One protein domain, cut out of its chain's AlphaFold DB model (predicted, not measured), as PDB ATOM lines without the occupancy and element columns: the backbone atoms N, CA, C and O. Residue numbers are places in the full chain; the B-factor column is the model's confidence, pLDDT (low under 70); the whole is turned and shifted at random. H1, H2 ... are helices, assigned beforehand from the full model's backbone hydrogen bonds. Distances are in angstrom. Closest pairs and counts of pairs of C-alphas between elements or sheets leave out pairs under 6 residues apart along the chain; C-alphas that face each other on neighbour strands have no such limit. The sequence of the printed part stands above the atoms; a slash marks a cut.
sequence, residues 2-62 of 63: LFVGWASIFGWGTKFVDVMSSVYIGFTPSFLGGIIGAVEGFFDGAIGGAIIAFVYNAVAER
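AT A GLANCE: This is residues 2 to 62 of the 63 residues of an uncharacterized protein of uncultured archaeon (UniProt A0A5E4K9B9). One long helix, H3, makes the length of the model; the two short helices H1 and H2 and the loop between H2 and H3 gather into a small head at its first end, and residues 43 to 62 stick out from that head as an arm. In the head, H1 packs on residues 31 to 38 of H3, and H2 packs on H1. The printed part has 61 residues with three named helices, in the order H1, H2, H3, and no named strand; the class is all helix. The whole is loose, with a radius of gyration of the C-alphas of 15.0 A, and spans 50 by 18 by 17 A.

IN THESE COORDINATES: H3, residues 31 to 60, is 42.4 A from first to last C-alpha, from (42.400, 74.044, 56.973) to (42.937, 94.603, 19.875). H1, residues 2 to 9, measures 11.5 A and begins with C-alpha 2 at (44.454, 79.336, 50.153). H2, residues 14 to 20, measures 9.9 A.

HOW THE PARTS SIT: H3 touches H1 with residues 31 to 38 alone; the closest C-alphas, those of Leu 2 and Gly 34, are 4.5 A apart. The two run opposite ways at a tilt of 37 degrees, only just steep. H1 touches H2, the closest C-alphas being those of Ser 8 and Thr 14 at 5.2 A. They run opposite ways at a steep tilt of 48 degrees. H2 and H3 are apart. In H2 and H3 every O i to N i+4 pair is within hydrogen-bond range; in H1 3 of 4 are.

THE WHOLE: The C-alphas farthest apart, those of Phe 10 and Arg 62, are 49.9 A apart. Residues 43 to 62, of which 43 to 60 belong to H3, stand free; the body without them spans 22 by 17 by 14 A. The printed part has no cut. The link from H1 to H2 is tight, and the link from H2 to H3, 10 residues, is short. The mean pLDDT of the printed part is 94.7, and residue 62 is under 70.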
ATOM      1  N   LEU A   2      43.873  80.480  49.420       95.50
ATOM      2  CA  LEU A   2      44.454  79.336  50.153       95.50
ATOM      3  C   LEU A   2      45.507  79.717  51.210       95.50
ATOM      4  O   LEU A   2      45.287  79.556  52.407       95.50
ATOM      5  N   PHE A   3      46.648  80.253  50.766       96.12
ATOM      6  CA  PHE A   3      47.790  80.506  51.650       96.12
ATOM      7  C   PHE A   3      47.504  81.577  52.698       96.12
ATOM      8  O   PHE A   3      47.932  81.438  53.836       96.12
ATOM      9  N   VAL A   4      46.747  82.617  52.339       95.12
ATOM     10  CA  VAL A   4      46.333  83.657  53.293       95.12
ATOM     11  C   VAL A   4      45.303  83.129  54.297       95.12
ATOM     12  O   VAL A   4      45.397  83.452  55.475       95.12
ATOM     13  N   GLY A   5      44.396  82.238  53.877       95.62
ATOM     14  CA  GLY A   5      43.477  81.535  54.775       95.62
ATOM     15  C   GLY A   5      44.222  80.691  55.808       95.62
ATOM     16  O   GLY A   5      43.942  80.787  56.998       95.62
ATOM     17  N   TRP A   6      45.242  79.936  55.399       97.62
ATOM     18  CA  TRP A   6      46.057  79.165  56.344       97.62
ATOM     19  C   TRP A   6      47.009  80.023  57.178       97.62
ATOM     20  O   TRP A   6      47.153  79.776  58.370       97.62
ATOM     21  N   ALA A   7      47.616  81.062  56.607       96.69
ATOM     22  CA  ALA A   7      48.448  81.999  57.362       96.69
ATOM     23  C   ALA A   7      47.643  82.715  58.463       96.69
ATOM     24  O   ALA A   7      48.170  82.971  59.547       96.69
ATOM     25  N   SER A   8      46.352  82.964  58.225       96.62
ATOM     26  CA  SER A   8      45.465  83.587  59.210       96.62
ATOM     27  C   SER A   8      45.179  82.727  60.436       96.62
ATOM     28  O   SER A   8      44.914  83.286  61.497       96.62
ATOM     29  N   ILE A   9      45.362  81.401  60.349       96.06
ATOM     30  CA  ILE A   9      45.341  80.502  61.518       96.06
ATOM     31  C   ILE A   9      46.416  80.925  62.531       96.06
ATOM     32  O   ILE A   9      46.220  80.818  63.738       96.06
ATOM     33  N   PHE A  10      47.536  81.462  62.044       96.75
ATOM     34  CA  PHE A  10      48.647  81.954  62.858       96.75
ATOM     35  C   PHE A  10      48.567  83.467  63.133       96.75
ATOM     36  O   PHE A  10      49.546  84.061  63.576       96.75
ATOM     37  N   GLY A  11      47.430  84.110  62.844       94.88
ATOM     38  CA  GLY A  11      47.210  85.541  63.073       94.88
ATOM     39  C   GLY A  11      47.690  86.471  61.951       94.88
ATOM     40  O   GLY A  11      47.606  87.689  62.097       94.88
ATOM     41  N   TRP A  12      48.160  85.943  60.817       97.00
ATOM     42  CA  TRP A  12      48.632  86.754  59.690       97.00
ATOM     43  C   TRP A  12      47.532  87.013  58.660       97.00
ATOM     44  O   TRP A  12      46.844  86.097  58.228       97.00
ATOM     45  N   GLY A  13      47.379  88.258  58.200       93.94
ATOM     46  CA  GLY A  13      46.413  88.576  57.139       93.94
ATOM     47  C   GLY A  13      44.941  88.410  57.546       93.94
ATOM     48  O   GLY A  13      44.085  88.278  56.677       93.94
ATOM     49  N   THR A  14      44.633  88.450  58.846       95.12
ATOM     50  CA  THR A  14      43.275  88.269  59.393       95.12
ATOM     51  C   THR A  14      42.259  89.230  58.787       95.12
ATOM     52  O   THR A  14      41.223  88.784  58.320       95.12
ATOM     53  N   LYS A  15      42.598  90.518  58.645       96.38
ATOM     54  CA  LYS A  15      41.707  91.508  58.008       96.38
ATOM     55  C   LYS A  15      41.315  91.147  56.575       96.38
ATOM     56  O   LYS A  15      40.211  91.459  56.148       96.38
ATOM     57  N   PHE A  16      42.224  90.530  55.818       94.88
ATOM     58  CA  PHE A  16      41.906  90.071  54.468       94.88
ATOM     59  C   PHE A  16      40.894  88.928  54.529       94.88
ATOM     60  O   PHE A  16      39.921  88.937  53.781       94.88
ATOM     61  N   VAL A  17      41.107  87.968  55.433       95.50
ATOM     62  CA  VAL A  17      40.176  86.856  55.633       95.50
ATOM     63  C   VAL A  17      38.815  87.366  56.092       95.50
ATOM     64  O   VAL A  17      37.836  87.015  55.456       95.50
ATOM     65  N   ASP A  18      38.750  88.285  57.057       95.62
ATOM     66  CA  ASP A  18      37.491  88.864  57.549       95.62
ATOM     67  C   ASP A  18      36.656  89.500  56.429       95.62
ATOM     68  O   ASP A  18      35.450  89.276  56.333       95.62
ATOM     69  N   VAL A  19      37.299  90.280  55.552       96.19
ATOM     70  CA  VAL A  19      36.617  90.904  54.411       96.19
ATOM     71  C   VAL A  19      36.157  89.846  53.415       96.19
ATOM     72  O   VAL A  19      35.006  89.867  52.986       96.19
ATOM     73  N   MET A  20      37.021  88.900  53.055       95.25
ATOM     74  CA  MET A  20      36.687  87.890  52.053       95.25
ATOM     75  C   MET A  20      35.633  86.897  52.555       95.25
ATOM     76  O   MET A  20      34.756  86.511  51.793       95.25
ATOM     77  N   SER A  21      35.628  86.546  53.838       94.69
ATOM     78  CA  SER A  21      34.603  85.696  54.455       94.69
ATOM     79  C   SER A  21      33.191  86.292  54.381       94.69
ATOM     80  O   SER A  21      32.222  85.554  54.534       94.69
ATOM     81  N   SER A  22      33.046  87.602  54.130       94.94
ATOM     82  CA  SER A  22      31.734  88.238  53.925       94.94
ATOM     83  C   SER A  22      31.092  87.918  52.570       94.94
ATOM     84  O   SER A  22      29.880  88.060  52.420       94.94
ATOM     85  N   VAL A  23      31.896  87.487  51.594       94.19
ATOM     86  CA  VAL A  23      31.469  87.218  50.210       94.19
ATOM     87  C   VAL A  23      31.733  85.774  49.771       94.19
ATOM     88  O   VAL A  23      30.987  85.261  48.943       94.19
ATOM     89  N   TYR A  24      32.727  85.102  50.356       91.69
ATOM     90  CA  TYR A  24      33.106  83.716  50.063       91.69
ATOM     91  C   TYR A  24      32.601  82.776  51.163       91.69
ATOM     92  O   TYR A  24      33.131  82.743  52.281       91.69
ATOM     93  N   ILE A  25      31.538  82.026  50.866       94.06
ATOM     94  CA  ILE A  25      30.829  81.211  51.858       94.06
ATOM     95  C   ILE A  25      31.705  80.024  52.262       94.06
ATOM     96  O   ILE A  25      32.118  79.206  51.447       94.06
ATOM     97  N   GLY A  26      31.966  79.896  53.564       92.50
ATOM     98  CA  GLY A  26      32.813  78.827  54.097       92.50
ATOM     99  C   GLY A  26      34.310  79.143  54.069       92.50
ATOM    100  O   GLY A  26      35.094  78.373  54.630       92.50
ATOM    101  N   PHE A  27      34.721  80.297  53.526       94.88
ATOM    102  CA  PHE A  27      36.078  80.793  53.721       94.88
ATOM    103  C   PHE A  27      36.250  81.237  55.175       94.88
ATOM    104  O   PHE A  27      35.625  82.187  55.635       94.88
ATOM    105  N   THR A  28      37.077  80.516  55.922       94.56
ATOM    106  CA  THR A  28      37.354  80.749  57.346       94.56
ATOM    107  C   THR A  28      38.833  80.480  57.624       94.56
ATOM    108  O   THR A  28      39.470  79.772  56.832       94.56
ATOM    109  N   PRO A  29      39.398  80.990  58.737       95.31
ATOM    110  CA  PRO A  29      40.769  80.702  59.163       95.31
ATOM    111  C   PRO A  29      40.890  79.251  59.672       95.31
ATOM    112  O   PRO A  29      41.068  78.990  60.857       95.31
ATOM    113  N   SER A  30      40.734  78.282  58.773       95.75
ATOM    114  CA  SER A  30      40.798  76.846  59.044       95.75
ATOM    115  C   SER A  30      41.401  76.098  57.852       95.75
ATOM    116  O   SER A  30      41.483  76.632  56.743       95.75
ATOM    117  N   PHE A  31      41.830  74.848  58.060       93.94
ATOM    118  CA  PHE A  31      42.400  74.044  56.973       93.94
ATOM    119  C   PHE A  31      41.402  73.877  55.817       93.94
ATOM    120  O   PHE A  31      41.714  74.220  54.676       93.94
ATOM    121  N   LEU A  32      40.179  73.436  56.134       96.69
ATOM    122  CA  LEU A  32      39.110  73.246  55.152       96.69
ATOM    123  C   LEU A  32      38.619  74.578  54.574       96.69
ATOM    124  O   LEU A  32      38.420  74.672  53.366       96.69
ATOM    125  N   GLY A  33      38.501  75.621  55.402       94.56
ATOM    126  CA  GLY A  33      38.138  76.962  54.946       94.56
ATOM    127  C   GLY A  33      39.119  77.507  53.909       94.56
ATOM    128  O   GLY A  33      38.695  78.047  52.892       94.56
ATOM    129  N   GLY A  34      40.423  77.283  54.096       95.75
ATOM    130  CA  GLY A  34      41.443  77.638  53.107       95.75
ATOM    131  C   GLY A  34      41.266  76.918  51.766       95.75
ATOM    132  O   GLY A  34      41.415  77.552  50.722       95.75
ATOM    133  N   ILE A  35      40.908  75.628  51.782       97.69
ATOM    134  CA  ILE A  35      40.623  74.847  50.565       97.69
ATOM    135  C   ILE A  35      39.370  75.373  49.857       97.69
ATOM    136  O   ILE A  35      39.417  75.593  48.650       97.69
ATOM    137  N   ILE A  36      38.285  75.640  50.592       96.12
ATOM    138  CA  ILE A  36      37.051  76.222  50.035       96.12
ATOM    139  C   ILE A  36      37.361  77.563  49.365       96.12
ATOM    140  O   ILE A  36      37.077  77.744  48.183       96.12
ATOM    141  N   GLY A  37      38.054  78.460  50.070       95.50
ATOM    142  CA  GLY A  37      38.451  79.744  49.499       95.50
ATOM    143  C   GLY A  37      39.370  79.597  48.282       95.50
ATOM    144  O   GLY A  37      39.332  80.429  47.380       95.50
ATOM    145  N   ALA A  38      40.211  78.560  48.221       96.19
ATOM    146  CA  ALA A  38      41.045  78.285  47.050       96.19
ATOM    147  C   ALA A  38      40.210  77.955  45.812       96.19
ATOM    148  O   ALA A  38      40.515  78.453  44.733       96.19
ATOM    149  N   VAL A  39      39.170  77.138  45.986       97.19
ATOM    150  CA  VAL A  39      38.248  76.757  44.915       97.19
ATOM    151  C   VAL A  39      37.487  77.983  44.420       97.19
ATOM    152  O   VAL A  39      37.533  78.275  43.227       97.19
ATOM    153  N   GLU A  40      36.866  78.751  45.318       94.25
ATOM    154  CA  GLU A  40      36.113  79.949  44.922       94.25
ATOM    155  C   GLU A  40      37.025  81.011  44.284       94.25
ATOM    156  O   GLU A  40      36.732  81.521  43.206       94.25
ATOM    157  N   GLY A  41      38.202  81.262  44.866       93.94
ATOM    158  CA  GLY A  41      39.178  82.195  44.299       93.94
ATOM    159  C   GLY A  41      39.757  81.750  42.948       93.94
ATOM    160  O   GLY A  41      40.148  82.600  42.147       93.94
ATOM    161  N   PHE A  42      39.821  80.443  42.674       95.88
ATOM    162  CA  PHE A  42      40.230  79.924  41.368       95.88
ATOM    163  C   PHE A  42      39.170  80.201  40.302       95.88
ATOM    164  O   PHE A  42      39.517  80.681  39.223       95.88
ATOM    165  N   PHE A  43      37.893  79.948  40.605       96.88
ATOM    166  CA  PHE A  43      36.802  80.250  39.679       96.88
ATOM    167  C   PHE A  43      36.716  81.745  39.381       96.88
ATOM    168  O   PHE A  43      36.682  82.124  38.212       96.88
ATOM    169  N   ASP A  44      36.793  82.596  40.399       94.75
ATOM    170  CA  ASP A  44      36.758  84.047  40.203       94.75
ATOM    171  C   ASP A  44      37.959  84.555  39.406       94.75
ATOM    172  O   ASP A  44      37.808  85.375  38.500       94.75
ATOM    173  N   GLY A  45      39.155  84.027  39.685       95.00
ATOM    174  CA  GLY A  45      40.353  84.332  38.906       95.00
ATOM    175  C   GLY A  45      40.229  83.895  37.444       95.00
ATOM    176  O   GLY A  45      40.600  84.650  36.545       95.00
ATOM    177  N   ALA A  46      39.672  82.708  37.189       97.00
ATOM    178  CA  ALA A  46      39.455  82.191  35.841       97.00
ATOM    179  C   ALA A  46      38.419  83.017  35.067       97.00
ATOM    180  O   ALA A  46      38.667  83.388  33.921       97.00
ATOM    181  N   ILE A  47      37.290  83.354  35.697       97.75
ATOM    182  CA  ILE A  47      36.241  84.186  35.096       97.75
ATOM    183  C   ILE A  47      36.780  85.594  34.826       97.75
ATOM    184  O   ILE A  47      36.642  86.098  33.714       97.75
ATOM    185  N   GLY A  48      37.455  86.211  35.800       96.94
ATOM    186  CA  GLY A  48      38.078  87.523  35.635       96.94
ATOM    187  C   GLY A  48      39.120  87.536  34.516       96.94
ATOM    188  O   GLY A  48      39.098  88.417  33.657       96.94
ATOM    189  N   GLY A  49      39.983  86.518  34.463       97.25
ATOM    190  CA  GLY A  49      40.956  86.337  33.387       97.25
ATOM    191  C   GLY A  49      40.302  86.168  32.015       97.25
ATOM    192  O   GLY A  49      40.736  86.798  31.052       97.25
ATOM    193  N   ALA A  50      39.225  85.384  31.923       97.75
ATOM    194  CA  ALA A  50      38.466  85.197  30.689       97.75
ATOM    195  C   ALA A  50      37.802  86.498  30.213       97.75
ATOM    196  O   ALA A  50      37.862  86.808  29.025       97.75
ATOM    197  N   ILE A  51      37.224  87.288  31.126       98.06
ATOM    198  CA  ILE A  51      36.652  88.607  30.809       98.06
ATOM    199  C   ILE A  51      37.740  89.543  30.277       98.06
ATOM    200  O   ILE A  51      37.544  90.178  29.240       98.06
ATOM    201  N   ILE A  52      38.897  89.610  30.945       97.31
ATOM    202  CA  ILE A  52      40.024  90.442  30.498       97.31
ATOM    203  C   ILE A  52      40.495  90.003  29.111       97.31
ATOM    204  O   ILE A  52      40.651  90.847  28.232       97.31
ATOM    205  N   ALA A  53      40.685  88.700  28.893       96.75
ATOM    206  CA  ALA A  53      41.104  88.160  27.603       96.75
ATOM    207  C   ALA A  53      40.085  88.472  26.497       96.75
ATOM    208  O   ALA A  53      40.470  88.901  25.411       96.75
ATOM    209  N   PHE A  54      38.789  88.320  26.781       96.75
ATOM    210  CA  PHE A  54      37.714  88.653  25.849       96.75
ATOM    211  C   PHE A  54      37.737  90.132  25.454       96.75
ATOM    212  O   PHE A  54      37.745  90.450  24.266       96.75
ATOM    213  N   VAL A  55      37.793  91.039  26.435       96.50
ATOM    214  CA  VAL A  55      37.843  92.486  26.176       96.50
ATOM    215  C   VAL A  55      39.117  92.857  25.421       96.50
ATOM    216  O   VAL A  55      39.053  93.619  24.459       96.50
ATOM    217  N   TYR A  56      40.262  92.301  25.821       96.31
ATOM    218  CA  TYR A  56      41.537  92.536  25.151       96.31
ATOM    219  C   TYR A  56      41.468  92.131  23.677       96.31
ATOM    220  O   TYR A  56      41.779  92.952  22.820       96.31
ATOM    221  N   ASN A  57      40.996  90.919  23.377       96.06
ATOM    222  CA  ASN A  57      40.866  90.437  22.002       96.06
ATOM    223  C   ASN A  57      39.889  91.303  21.195       96.06
ATOM    224  O   ASN A  57      40.230  91.740  20.102       96.06
ATOM    225  N   ALA A  58      38.727  91.649  21.761       95.06
ATOM    226  CA  ALA A  58      37.724  92.472  21.082       95.06
ATOM    227  C   ALA A  58      38.211  93.898  20.756       95.06
ATOM    228  O   ALA A  58      37.813  94.477  19.744       95.06
ATOM    229  N   VAL A  59      39.051  94.488  21.613       95.25
ATOM    230  CA  VAL A  59      39.622  95.824  21.387       95.25
ATOM    231  C   VAL A  59      40.845  95.755  20.471       95.25
ATOM    232  O   VAL A  59      41.007  96.617  19.609       95.25
ATOM    233  N   ALA A  60      41.702  94.747  20.638       92.56
ATOM    234  CA  ALA A  60      42.937  94.603  19.875       92.56
ATOM    235  C   ALA A  60      42.697  94.162  18.422       92.56
ATOM    236  O   ALA A  60      43.422  94.623  17.547       92.56
ATOM    237  N   GLU A  61      41.673  93.343  18.146       71.62
ATOM    238  CA  GLU A  61      41.265  92.972  16.777       71.62
ATOM    239  C   GLU A  61      40.600  94.122  16.005       71.62
ATOM    240  O   GLU A  61      40.471  94.044  14.788       71.62
ATOM    241  N   ARG A  62      40.195  95.216  16.663       58.72
ATOM    242  CA  ARG A  62      39.643  96.414  15.998       58.72
ATOM    243  C   ARG A  62      40.717  97.363  15.422       58.72
ATOM    244  O   ARG A  62      40.466  98.565  15.317       58.72
TER     245      ARG A  62